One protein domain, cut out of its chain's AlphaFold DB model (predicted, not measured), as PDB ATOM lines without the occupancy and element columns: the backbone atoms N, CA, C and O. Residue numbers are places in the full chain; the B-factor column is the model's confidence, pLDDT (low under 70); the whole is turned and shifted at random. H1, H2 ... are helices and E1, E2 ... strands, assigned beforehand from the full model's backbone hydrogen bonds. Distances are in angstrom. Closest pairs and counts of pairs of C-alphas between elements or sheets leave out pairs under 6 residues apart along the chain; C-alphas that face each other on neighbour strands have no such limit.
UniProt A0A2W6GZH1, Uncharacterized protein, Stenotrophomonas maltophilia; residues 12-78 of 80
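This is residues 12 to 78 of the 80 residues of an uncharacterized protein of Stenotrophomonas maltophilia (UniProt A0A2W6GZH1). A twisted sheet of four antiparallel strands, E1 to E4, runs back and forth as a meander, and two helices, H1 and H2, are gathered at one end of it, side by side and running opposite ways. The other end of the sheet, with the links 19 to 21 and 41 to 45, has no helix over it. The printed part has 67 residues with four named strands and then two named helices, in the order E1 E2 E3 E4 H1 H2; the sheet's order is E1 - E2 - E3 - E4 and the class is mixed, helices and strands. The whole is compact, with a radius of gyration of the C-alphas of 12.3 A, yet elongated in outline, spanning 35 by 22 by 19 A.

E1, residues 12 to 18, and E2, residues 22 to 29, form a hairpin, with N 14 and O 26 at 2.8 A, within hydrogen-bond range. E2 forms a hairpin with E3, residues 33 to 40; N 25 and O 37 are 2.9 A apart, within that range. E3 forms a hairpin with E4, residues 46 to 53, where N 36 and O 50 are 2.9 A apart, also within range. The four strands are a meander, each the antiparallel neighbour of the one before. The edge strands E1 and E4 are apart. H1, residues 54 to 60, and H2, residues 64 to 76, are on one face of the sheet, in two layers, a sheet and its helices. H1 has a height over the sheet of 8.0 A and is over none of the strands, but only just: 2 of its 7 C-alphas fall on E3 and 2 on E4. Its closest C-alphas to E3 are those of Val 54 and Glu 33, 5.4 A. H2, at a height over the sheet of 9.4 A, is over E1 and, only just, with 3 C-alphas, over E2; it runs along the strands, at 11 degrees to E1 on the local plane. The closest C-alphas of E1 and H2 are those of Leu 14 and Arg 69, 6.3 A. H1 and H2 are close but not clearly touching, at a shallow tilt of 5 degrees, opposite ways; their closest C-alphas, those of Glu 58 and Arg 67, are 6.9 A apart. In H1 and H2 every O i to N i+4 pair is within hydrogen-bond range.

E1 begins at C-alpha 12, (139.412, 136.084, 169.959), and is 17.4 A long. E2 is 21.0 A, E3 22.2 A and E4 20.1 A long. H1 begins at C-alpha 54, (144.549, 131.217, 180.312), and is 9.9 A long. H2 is 18.6 A long and ends at C-alpha 76, (144.678, 142.909, 172.074).

The two C-alphas farthest apart, those of Leu 42 and Gly 78, are 35.6 A apart. The printed part has no cut, and its five links are tight. The mean pLDDT of the printed part is 94.4, and no printed residue is under 70.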
ATOM      1  N   PHE A  12     138.411 136.309 171.006       97.50
ATOM      2  CA  PHE A  12     139.412 136.084 169.959       97.50
ATOM      3  C   PHE A  12     139.528 134.600 169.624       97.50
ATOM      4  O   PHE A  12     139.799 133.782 170.502       97.50
ATOM      5  N   VAL A  13     139.376 134.237 168.350       97.44
ATOM      6  CA  VAL A  13     139.565 132.852 167.895       97.44
ATOM      7  C   VAL A  13     141.062 132.542 167.822       97.44
ATOM      8  O   VAL A  13     141.785 133.101 167.000       97.44
ATOM      9  N   LEU A  14     141.531 131.636 168.677       97.62
ATOM     10  CA  LEU A  14     142.924 131.181 168.719       97.62
ATOM     11  C   LEU A  14     143.182 130.046 167.723       97.62
ATOM     12  O   LEU A  14     144.260 129.954 167.119       97.62
ATOM     13  N   ASN A  15     142.189 129.172 167.562       96.38
ATOM     14  CA  ASN A  15     142.235 128.065 166.624       96.38
ATOM     15  C   ASN A  15     140.835 127.674 166.142       96.38
ATOM     16  O   ASN A  15     139.847 127.845 166.858       96.38
ATOM     17  N   TRP A  16     140.796 127.107 164.942       95.62
ATOM     18  CA  TRP A  16     139.632 126.457 164.367       95.62
ATOM     19  C   TRP A  16     140.099 125.207 163.627       95.62
ATOM     20  O   TRP A  16     140.993 125.290 162.781       95.62
ATOM     21  N   THR A  17     139.502 124.068 163.962       95.12
ATOM     22  CA  THR A  17     139.742 122.797 163.284       95.12
ATOM     23  C   THR A  17     138.414 122.263 162.745       95.12
ATOM     24  O   THR A  17     137.539 121.900 163.532       95.12
ATOM     25  N   PRO A  18     138.256 122.212 161.414       93.94
ATOM     26  CA  PRO A  18     137.216 121.440 160.751       93.94
ATOM     27  C   PRO A  18     137.290 119.956 161.122       93.94
ATOM     28  O   PRO A  18     138.298 119.318 160.834       93.94
ATOM     29  N   GLU A  19     136.214 119.393 161.659       91.88
ATOM     30  CA  GLU A  19     136.032 117.945 161.803       91.88
ATOM     31  C   GLU A  19     134.870 117.447 160.926       91.88
ATOM     32  O   GLU A  19     134.277 118.213 160.155       91.88
ATOM     33  N   GLN A  20     134.595 116.135 160.957       87.62
ATOM     34  CA  GLN A  20     133.638 115.496 160.039       87.62
ATOM     35  C   GLN A  20     132.248 116.149 160.090       87.62
ATOM     36  O   GLN A  20     131.746 116.625 159.070       87.62
ATOM     37  N   SER A  21     131.634 116.194 161.273       89.94
ATOM     38  CA  SER A  21     130.291 116.753 161.493       89.94
ATOM     39  C   SER A  21     130.294 118.060 162.285       89.94
ATOM     40  O   SER A  21     129.235 118.663 162.482       89.94
ATOM     41  N   GLU A  22     131.464 118.493 162.744       93.12
ATOM     42  CA  GLU A  22     131.616 119.545 163.744       93.12
ATOM     43  C   GLU A  22     132.770 120.481 163.401       93.12
ATOM     44  O   GLU A  22     133.685 120.141 162.654       93.12
ATOM     45  N   ASP A  23     132.712 121.680 163.958       95.00
ATOM     46  CA  ASP A  23     133.810 122.627 163.984       95.00
ATOM     47  C   ASP A  23     134.286 122.794 165.424       95.00
ATOM     48  O   ASP A  23     133.510 123.170 166.307       95.00
ATOM     49  N   LEU A  24     135.572 122.529 165.648       95.94
ATOM     50  CA  LEU A  24     136.215 122.707 166.942       95.94
ATOM     51  C   LEU A  24     136.833 124.100 167.000       95.94
ATOM     52  O   LEU A  24     137.807 124.389 166.297       95.94
ATOM     53  N   TYR A  25     136.290 124.967 167.846       96.81
ATOM     54  CA  TYR A  25     136.832 126.303 168.076       96.81
ATOM     55  C   TYR A  25     137.572 126.370 169.401       96.81
ATOM     56  O   TYR A  25     137.175 125.766 170.393       96.81
ATOM     57  N   THR A  26     138.642 127.156 169.438       97.25
ATOM     58  CA  THR A  26     139.269 127.599 170.684       97.25
ATOM     59  C   THR A  26     139.268 129.116 170.716       97.25
ATOM     60  O   THR A  26     139.833 129.751 169.824       97.25
ATOM     61  N   VAL A  27     138.631 129.697 171.728       97.56
ATOM     62  CA  VAL A  27     138.345 131.130 171.817       97.56
ATOM     63  C   VAL A  27     138.842 131.675 173.150       97.56
ATOM     64  O   VAL A  27     138.486 131.155 174.199       97.56
ATOM     65  N   LEU A  28     139.644 132.736 173.121       97.38
ATOM     66  CA  LEU A  28     139.972 133.533 174.301       97.38
ATOM     67  C   LEU A  28     138.836 134.519 174.563       97.38
ATOM     68  O   LEU A  28     138.505 135.298 173.673       97.38
ATOM     69  N   VAL A  29     138.286 134.526 175.771       95.69
ATOM     70  CA  VAL A  29     137.229 135.443 176.205       95.69
ATOM     71  C   VAL A  29     137.750 136.344 177.316       95.69
ATOM     72  O   VAL A  29     138.370 135.884 178.281       95.69
ATOM     73  N   ASN A  30     137.534 137.651 177.149       94.31
ATOM     74  CA  ASN A  30     137.889 138.713 178.097       94.31
ATOM     75  C   ASN A  30     139.367 138.717 178.545       94.31
ATOM     76  O   ASN A  30     139.716 139.283 179.583       94.31
ATOM     77  N   GLY A  31     140.244 138.049 177.789       94.62
ATOM     78  CA  GLY A  31     141.652 137.868 178.137       94.62
ATOM     79  C   GLY A  31     141.904 137.015 179.387       94.62
ATOM     80  O   GLY A  31     143.010 137.052 179.920       94.62
ATOM     81  N   VAL A  32     140.908 136.277 179.889       93.81
ATOM     82  CA  VAL A  32     141.005 135.545 181.171       93.81
ATOM     83  C   VAL A  32     140.638 134.069 181.068       93.81
ATOM     84  O   VAL A  32     141.222 133.244 181.777       93.81
ATOM     85  N   GLU A  33     139.742 133.718 180.150       95.00
ATOM     86  CA  GLU A  33     139.251 132.354 179.963       95.00
ATOM     87  C   GLU A  33     139.469 131.904 178.523       95.00
ATOM     88  O   GLU A  33     139.313 132.679 177.583       95.00
ATOM     89  N   VAL A  34     139.820 130.635 178.342       96.75
ATOM     90  CA  VAL A  34     139.874 129.984 177.037       96.75
ATOM     91  C   VAL A  34     138.758 128.958 176.978       96.75
ATOM     92  O   VAL A  34     138.667 128.073 177.826       96.75
ATOM     93  N   ILE A  35     137.910 129.090 175.967       96.00
ATOM     94  CA  ILE A  35     136.761 128.230 175.733       96.00
ATOM     95  C   ILE A  35     137.044 127.366 174.519       96.00
ATOM     96  O   ILE A  35     137.371 127.874 173.446       96.00
ATOM     97  N   GLN A  36     136.889 126.063 174.685       95.94
ATOM     98  CA  GLN A  36     136.873 125.110 173.588       95.94
ATOM     99  C   GLN A  36     135.420 124.739 173.314       95.94
ATOM    100  O   GLN A  36     134.696 124.399 174.244       95.94
ATOM    101  N   LEU A  37     134.987 124.886 172.066       94.38
ATOM    102  CA  LEU A  37     133.602 124.707 171.638       94.38
ATOM    103  C   LEU A  37     133.552 123.667 170.529       94.38
ATOM    104  O   LEU A  37     134.324 123.766 169.574       94.38
ATOM    105  N   GLU A  38     132.590 122.760 170.615       95.25
ATOM    106  CA  GLU A  38     132.240 121.850 169.529       95.25
ATOM    107  C   GLU A  38     130.925 122.327 168.926       95.25
ATOM    108  O   GLU A  38     129.889 122.356 169.594       95.25
ATOM    109  N   VAL A  39     130.961 122.780 167.675       94.56
ATOM    110  CA  VAL A  39     129.780 123.306 166.987       94.56
ATOM    111  C   VAL A  39     129.364 122.327 165.905       94.56
ATOM    112  O   VAL A  39     130.089 122.125 164.936       94.56
ATOM    113  N   SER A  40     128.171 121.748 166.033       93.62
ATOM    114  CA  SER A  40     127.612 120.908 164.981       93.62
ATOM    115  C   SER A  40     127.333 121.735 163.738       93.62
ATOM    116  O   SER A  40     126.592 122.721 163.780       93.62
ATOM    117  N   ARG A  41     127.851 121.279 162.598       89.31
ATOM    118  CA  ARG A  41     127.495 121.842 161.290       89.31
ATOM    119  C   ARG A  41     126.051 121.540 160.918       89.31
ATOM    120  O   ARG A  41     125.427 122.287 160.166       89.31
ATOM    121  N   LEU A  42     125.493 120.471 161.483       86.81
ATOM    122  CA  LEU A  42     124.086 120.133 161.348       86.81
ATOM    123  C   LEU A  42     123.275 120.972 162.343       86.81
ATOM    124  O   LEU A  42     123.038 120.596 163.488       86.81
ATOM    125  N   GLY A  43     122.849 122.148 161.887       83.50
ATOM    126  CA  GLY A  43     121.968 123.038 162.646       83.50
ATOM    127  C   GLY A  43     122.671 124.088 163.509       83.50
ATOM    128  O   GLY A  43     121.975 124.828 164.200       83.50
ATOM    129  N   GLY A  44     124.007 124.185 163.463       83.12
ATOM    130  CA  GLY A  44     124.772 125.302 164.038       83.12
ATOM    131  C   GLY A  44     124.728 125.386 165.564       83.12
ATOM    132  O   GLY A  44     124.813 126.477 166.125       83.12
ATOM    133  N   LYS A  45     124.526 124.255 166.245       89.00
ATOM    134  CA  LYS A  45     124.383 124.206 167.707       89.00
ATOM    135  C   LYS A  45     125.705 123.844 168.363       89.00
ATOM    136  O   LYS A  45     126.410 122.967 167.874       89.00
ATOM    137  N   VAL A  46     125.991 124.471 169.501       88.50
ATOM    138  CA  VAL A  46     127.067 124.025 170.395       88.50
ATOM    139  C   VAL A  46     126.650 122.683 171.000       88.50
ATOM    140  O   VAL A  46     125.593 122.599 171.628       88.50
ATOM    141  N   VAL A  47     127.452 121.651 170.759       88.88
ATOM    142  CA  VAL A  47     127.230 120.276 171.227       88.88
ATOM    143  C   VAL A  47     127.926 120.061 172.565       88.88
ATOM    144  O   VAL A  47     127.313 119.523 173.484       88.88
ATOM    145  N   ASP A  48     129.151 120.566 172.692       89.25
ATOM    146  CA  ASP A  48     129.921 120.544 173.930       89.25
ATOM    147  C   ASP A  48     130.764 121.817 174.090       89.25
ATOM    148  O   ASP A  48     131.046 122.539 173.125       89.25
ATOM    149  N   PHE A  49     131.141 122.117 175.334       91.81
ATOM    150  CA  PHE A  49     132.099 123.168 175.632       91.81
ATOM    151  C   PHE A  49     132.907 122.905 176.903       91.81
ATOM    152  O   PHE A  49     132.399 122.448 177.928       91.81
ATOM    153  N   GLN A  50     134.170 123.321 176.865       93.31
ATOM    154  CA  GLN A  50     135.078 123.295 178.006       93.31
ATOM    155  C   GLN A  50     135.669 124.679 178.242       93.31
ATOM    156  O   GLN A  50     135.920 125.429 177.301       93.31
ATOM    157  N   ILE A  51     135.883 125.022 179.512       93.38
ATOM    158  CA  ILE A  51     136.471 126.298 179.925       93.38
ATOM    159  C   ILE A  51     137.745 125.997 180.707       93.38
ATOM    160  O   ILE A  51     137.723 125.212 181.655       93.38
ATOM    161  N   ALA A  52     138.834 126.653 180.325       94.25
ATOM    162  CA  ALA A  52     140.104 126.626 181.030       94.25
ATOM    163  C   ALA A  52     140.577 128.054 181.322       94.25
ATOM    164  O   ALA A  52     140.334 128.980 180.545       94.25
ATOM    165  N   GLY A  53     141.303 128.244 182.423       94.88
ATOM    166  CA  GLY A  53     142.013 129.500 182.654       94.88
ATOM    167  C   GLY A  53     143.152 129.669 181.645       94.88
ATOM    168  O   GLY A  53     143.786 128.691 181.244       94.88
ATOM    169  N   VAL A  54     143.469 130.914 181.275       95.56
ATOM    170  CA  VAL A  54     144.549 131.217 180.312       95.56
ATOM    171  C   VAL A  54     145.875 130.549 180.683       95.56
ATOM    172  O   VAL A  54     146.544 130.009 179.807       95.56
ATOM    173  N   LYS A  55     146.242 130.525 181.971       95.06
ATOM    174  CA  LYS A  55     147.499 129.909 182.431       95.06
ATOM    175  C   LYS A  55     147.531 128.395 182.226       95.06
ATOM    176  O   LYS A  55     148.579 127.849 181.888       95.06
ATOM    177  N   ASP A  56     146.407 127.718 182.437       96.19
ATOM    178  CA  ASP A  56     146.321 126.269 182.253       96.19
ATOM    179  C   ASP A  56     146.351 125.921 180.764       96.19
ATOM    180  O   ASP A  56     147.094 125.030 180.347       96.19
ATOM    181  N   TYR A  57     145.641 126.704 179.946       96.25
ATOM    182  CA  TYR A  57     145.712 126.588 178.494       96.25
ATOM    183  C   TYR A  57     147.133 126.836 177.974       96.25
ATOM    184  O   TYR A  57     147.664 126.005 177.242       96.25
ATOM    185  N   GLU A  58     147.798 127.915 178.398       95.88
ATOM    186  CA  GLU A  58     149.166 128.245 177.981       95.88
ATOM    187  C   GLU A  58     150.150 127.107 178.288       95.88
ATOM    188  O   GLU A  58     150.973 126.756 177.440       95.88
ATOM    189  N   ARG A  59     150.040 126.480 179.467       96.44
ATOM    190  CA  ARG A  59     150.868 125.324 179.855       96.44
ATOM    191  C   ARG A  59     150.625 124.096 178.981       96.44
ATOM    192  O   ARG A  59     151.549 123.309 178.781       96.44
ATOM    193  N   SER A  60     149.411 123.924 178.460       95.62
ATOM    194  CA  SER A  60     149.076 122.819 177.553       95.62
ATOM    195  C   SER A  60     149.652 122.999 176.139       95.62
ATOM    196  O   SER A  60     149.824 122.017 175.409       95.62
ATOM    197  N   LEU A  61     149.987 124.236 175.741       96.50
ATOM    198  CA  LEU A  61     150.423 124.550 174.383       96.50
ATOM    199  C   LEU A  61     151.825 124.008 174.089       96.50
ATOM    200  O   LEU A  61     152.827 124.458 174.644       96.50
ATOM    201  N   ARG A  62     151.910 123.106 173.108       95.25
ATOM    202  CA  ARG A  62     153.193 122.577 172.608       95.25
ATOM    203  C   ARG A  62     153.737 123.318 171.386       95.25
ATOM    204  O   ARG A  62     154.925 123.239 171.100       95.25
ATOM    205  N   SER A  63     152.881 124.038 170.661       95.50
ATOM    206  CA  SER A  63     153.246 124.742 169.428       95.50
ATOM    207  C   SER A  63     153.679 126.180 169.705       95.50
ATOM    208  O   SER A  63     152.931 126.950 170.310       95.50
ATOM    209  N   GLN A  64     154.849 126.576 169.196       96.19
ATOM    210  CA  GLN A  64     155.323 127.963 169.264       96.19
ATOM    211  C   GLN A  64     154.337 128.932 168.597       96.19
ATOM    212  O   GLN A  64     154.057 129.995 169.147       96.19
ATOM    213  N   TRP A  65     153.748 128.549 167.461       96.75
ATOM    214  CA  TRP A  65     152.749 129.369 166.770       96.75
ATOM    215  C   TRP A  65     151.487 129.580 167.602       96.75
ATOM    216  O   TRP A  65     150.956 130.689 167.631       96.75
ATOM    217  N   ALA A  66     151.027 128.548 168.314       96.88
ATOM    218  CA  ALA A  66     149.875 128.679 169.201       96.88
ATOM    219  C   ALA A  66     150.174 129.624 170.376       96.88
ATOM    220  O   ALA A  66     149.340 130.458 170.718       96.88
ATOM    221  N   ARG A  67     151.389 129.557 170.943       97.50
ATOM    222  CA  ARG A  67     151.828 130.470 172.014       97.50
ATOM    223  C   ARG A  67     151.901 131.919 171.529       97.50
ATOM    224  O   ARG A  67     151.446 132.810 172.236       97.50
ATOM    225  N   ILE A  68     152.396 132.152 170.310       97.81
ATOM    226  CA  ILE A  68     152.418 133.491 169.697       97.81
ATOM    227  C   ILE A  68     150.995 134.022 169.486       97.81
ATOM    228  O   ILE A  68     150.719 135.156 169.865       97.81
ATOM    229  N   ARG A  69     150.073 133.217 168.935       97.62
ATOM    230  CA  ARG A  69     148.670 133.640 168.764       97.62
ATOM    231  C   ARG A  69     148.017 134.003 170.092       97.62
ATOM    232  O   ARG A  69     147.348 135.028 170.166       97.62
ATOM    233  N   LEU A  70     148.227 133.188 171.128       97.62
ATOM    234  CA  LEU A  70     147.714 133.473 172.466       97.62
ATOM    235  C   LEU A  70     148.276 134.796 173.002       97.62
ATOM    236  O   LEU A  70     147.508 135.623 173.481       97.62
ATOM    237  N   ALA A  71     149.585 135.024 172.873       97.25
ATOM    238  CA  ALA A  71     150.220 136.263 173.316       97.25
ATOM    239  C   ALA A  71     149.651 137.499 172.597       97.25
ATOM    240  O   ALA A  71     149.350 138.496 173.246       97.25
ATOM    241  N   VAL A  72     149.447 137.421 171.277       97.44
ATOM    242  CA  VAL A  72     148.830 138.508 170.497       97.44
ATOM    243  C   VAL A  72     147.388 138.757 170.942       97.44
ATOM    244  O   VAL A  72     146.992 139.903 171.125       97.44
ATOM    245  N   ALA A  73     146.599 137.704 171.152       97.75
ATOM    246  CA  ALA A  73     145.215 137.848 171.593       97.75
ATOM    247  C   ALA A  73     145.105 138.463 173.002       97.75
ATOM    248  O   ALA A  73     144.212 139.270 173.243       97.75
ATOM    249  N   LEU A  74     146.021 138.129 173.918       97.44
ATOM    250  CA  LEU A  74     146.085 138.731 175.256       97.44
ATOM    251  C   LEU A  74     146.464 140.216 175.207       97.44
ATOM    252  O   LEU A  74     145.849 141.025 175.903       97.44
ATOM    253  N   ASP A  75     147.417 140.575 174.344       96.38
ATOM    254  CA  ASP A  75     147.818 141.967 174.115       96.38
ATOM    255  C   ASP A  75     146.636 142.801 173.589       96.38
ATOM    256  O   ASP A  75     146.311 143.845 174.154       96.38
ATOM    257  N   LEU A  76     145.897 142.278 172.600       96.12
ATOM    258  CA  LEU A  76     144.678 142.909 172.074       96.12
ATOM    259  C   LEU A  76     143.544 142.996 173.108       96.12
ATOM    260  O   LEU A  76     142.750 143.933 173.067       96.12
ATOM    261  N   ALA A  77     143.470 142.046 174.042       94.06
ATOM    262  CA  ALA A  77     142.515 142.061 175.149       94.06
ATOM    263  C   ALA A  77     142.905 143.035 176.282       94.06
ATOM    264  O   ALA A  77     142.180 143.144 177.272       94.06
ATOM    265  N   GLY A  78     144.055 143.714 176.183       87.06
ATOM    266  CA  GLY A  78     144.548 144.629 177.213       87.06
ATOM    267  C   GLY A  78     145.048 143.928 178.482       87.06
ATOM    268  O   GLY A  78     145.034 144.526 179.559       87.06
TER     269      GLY A  78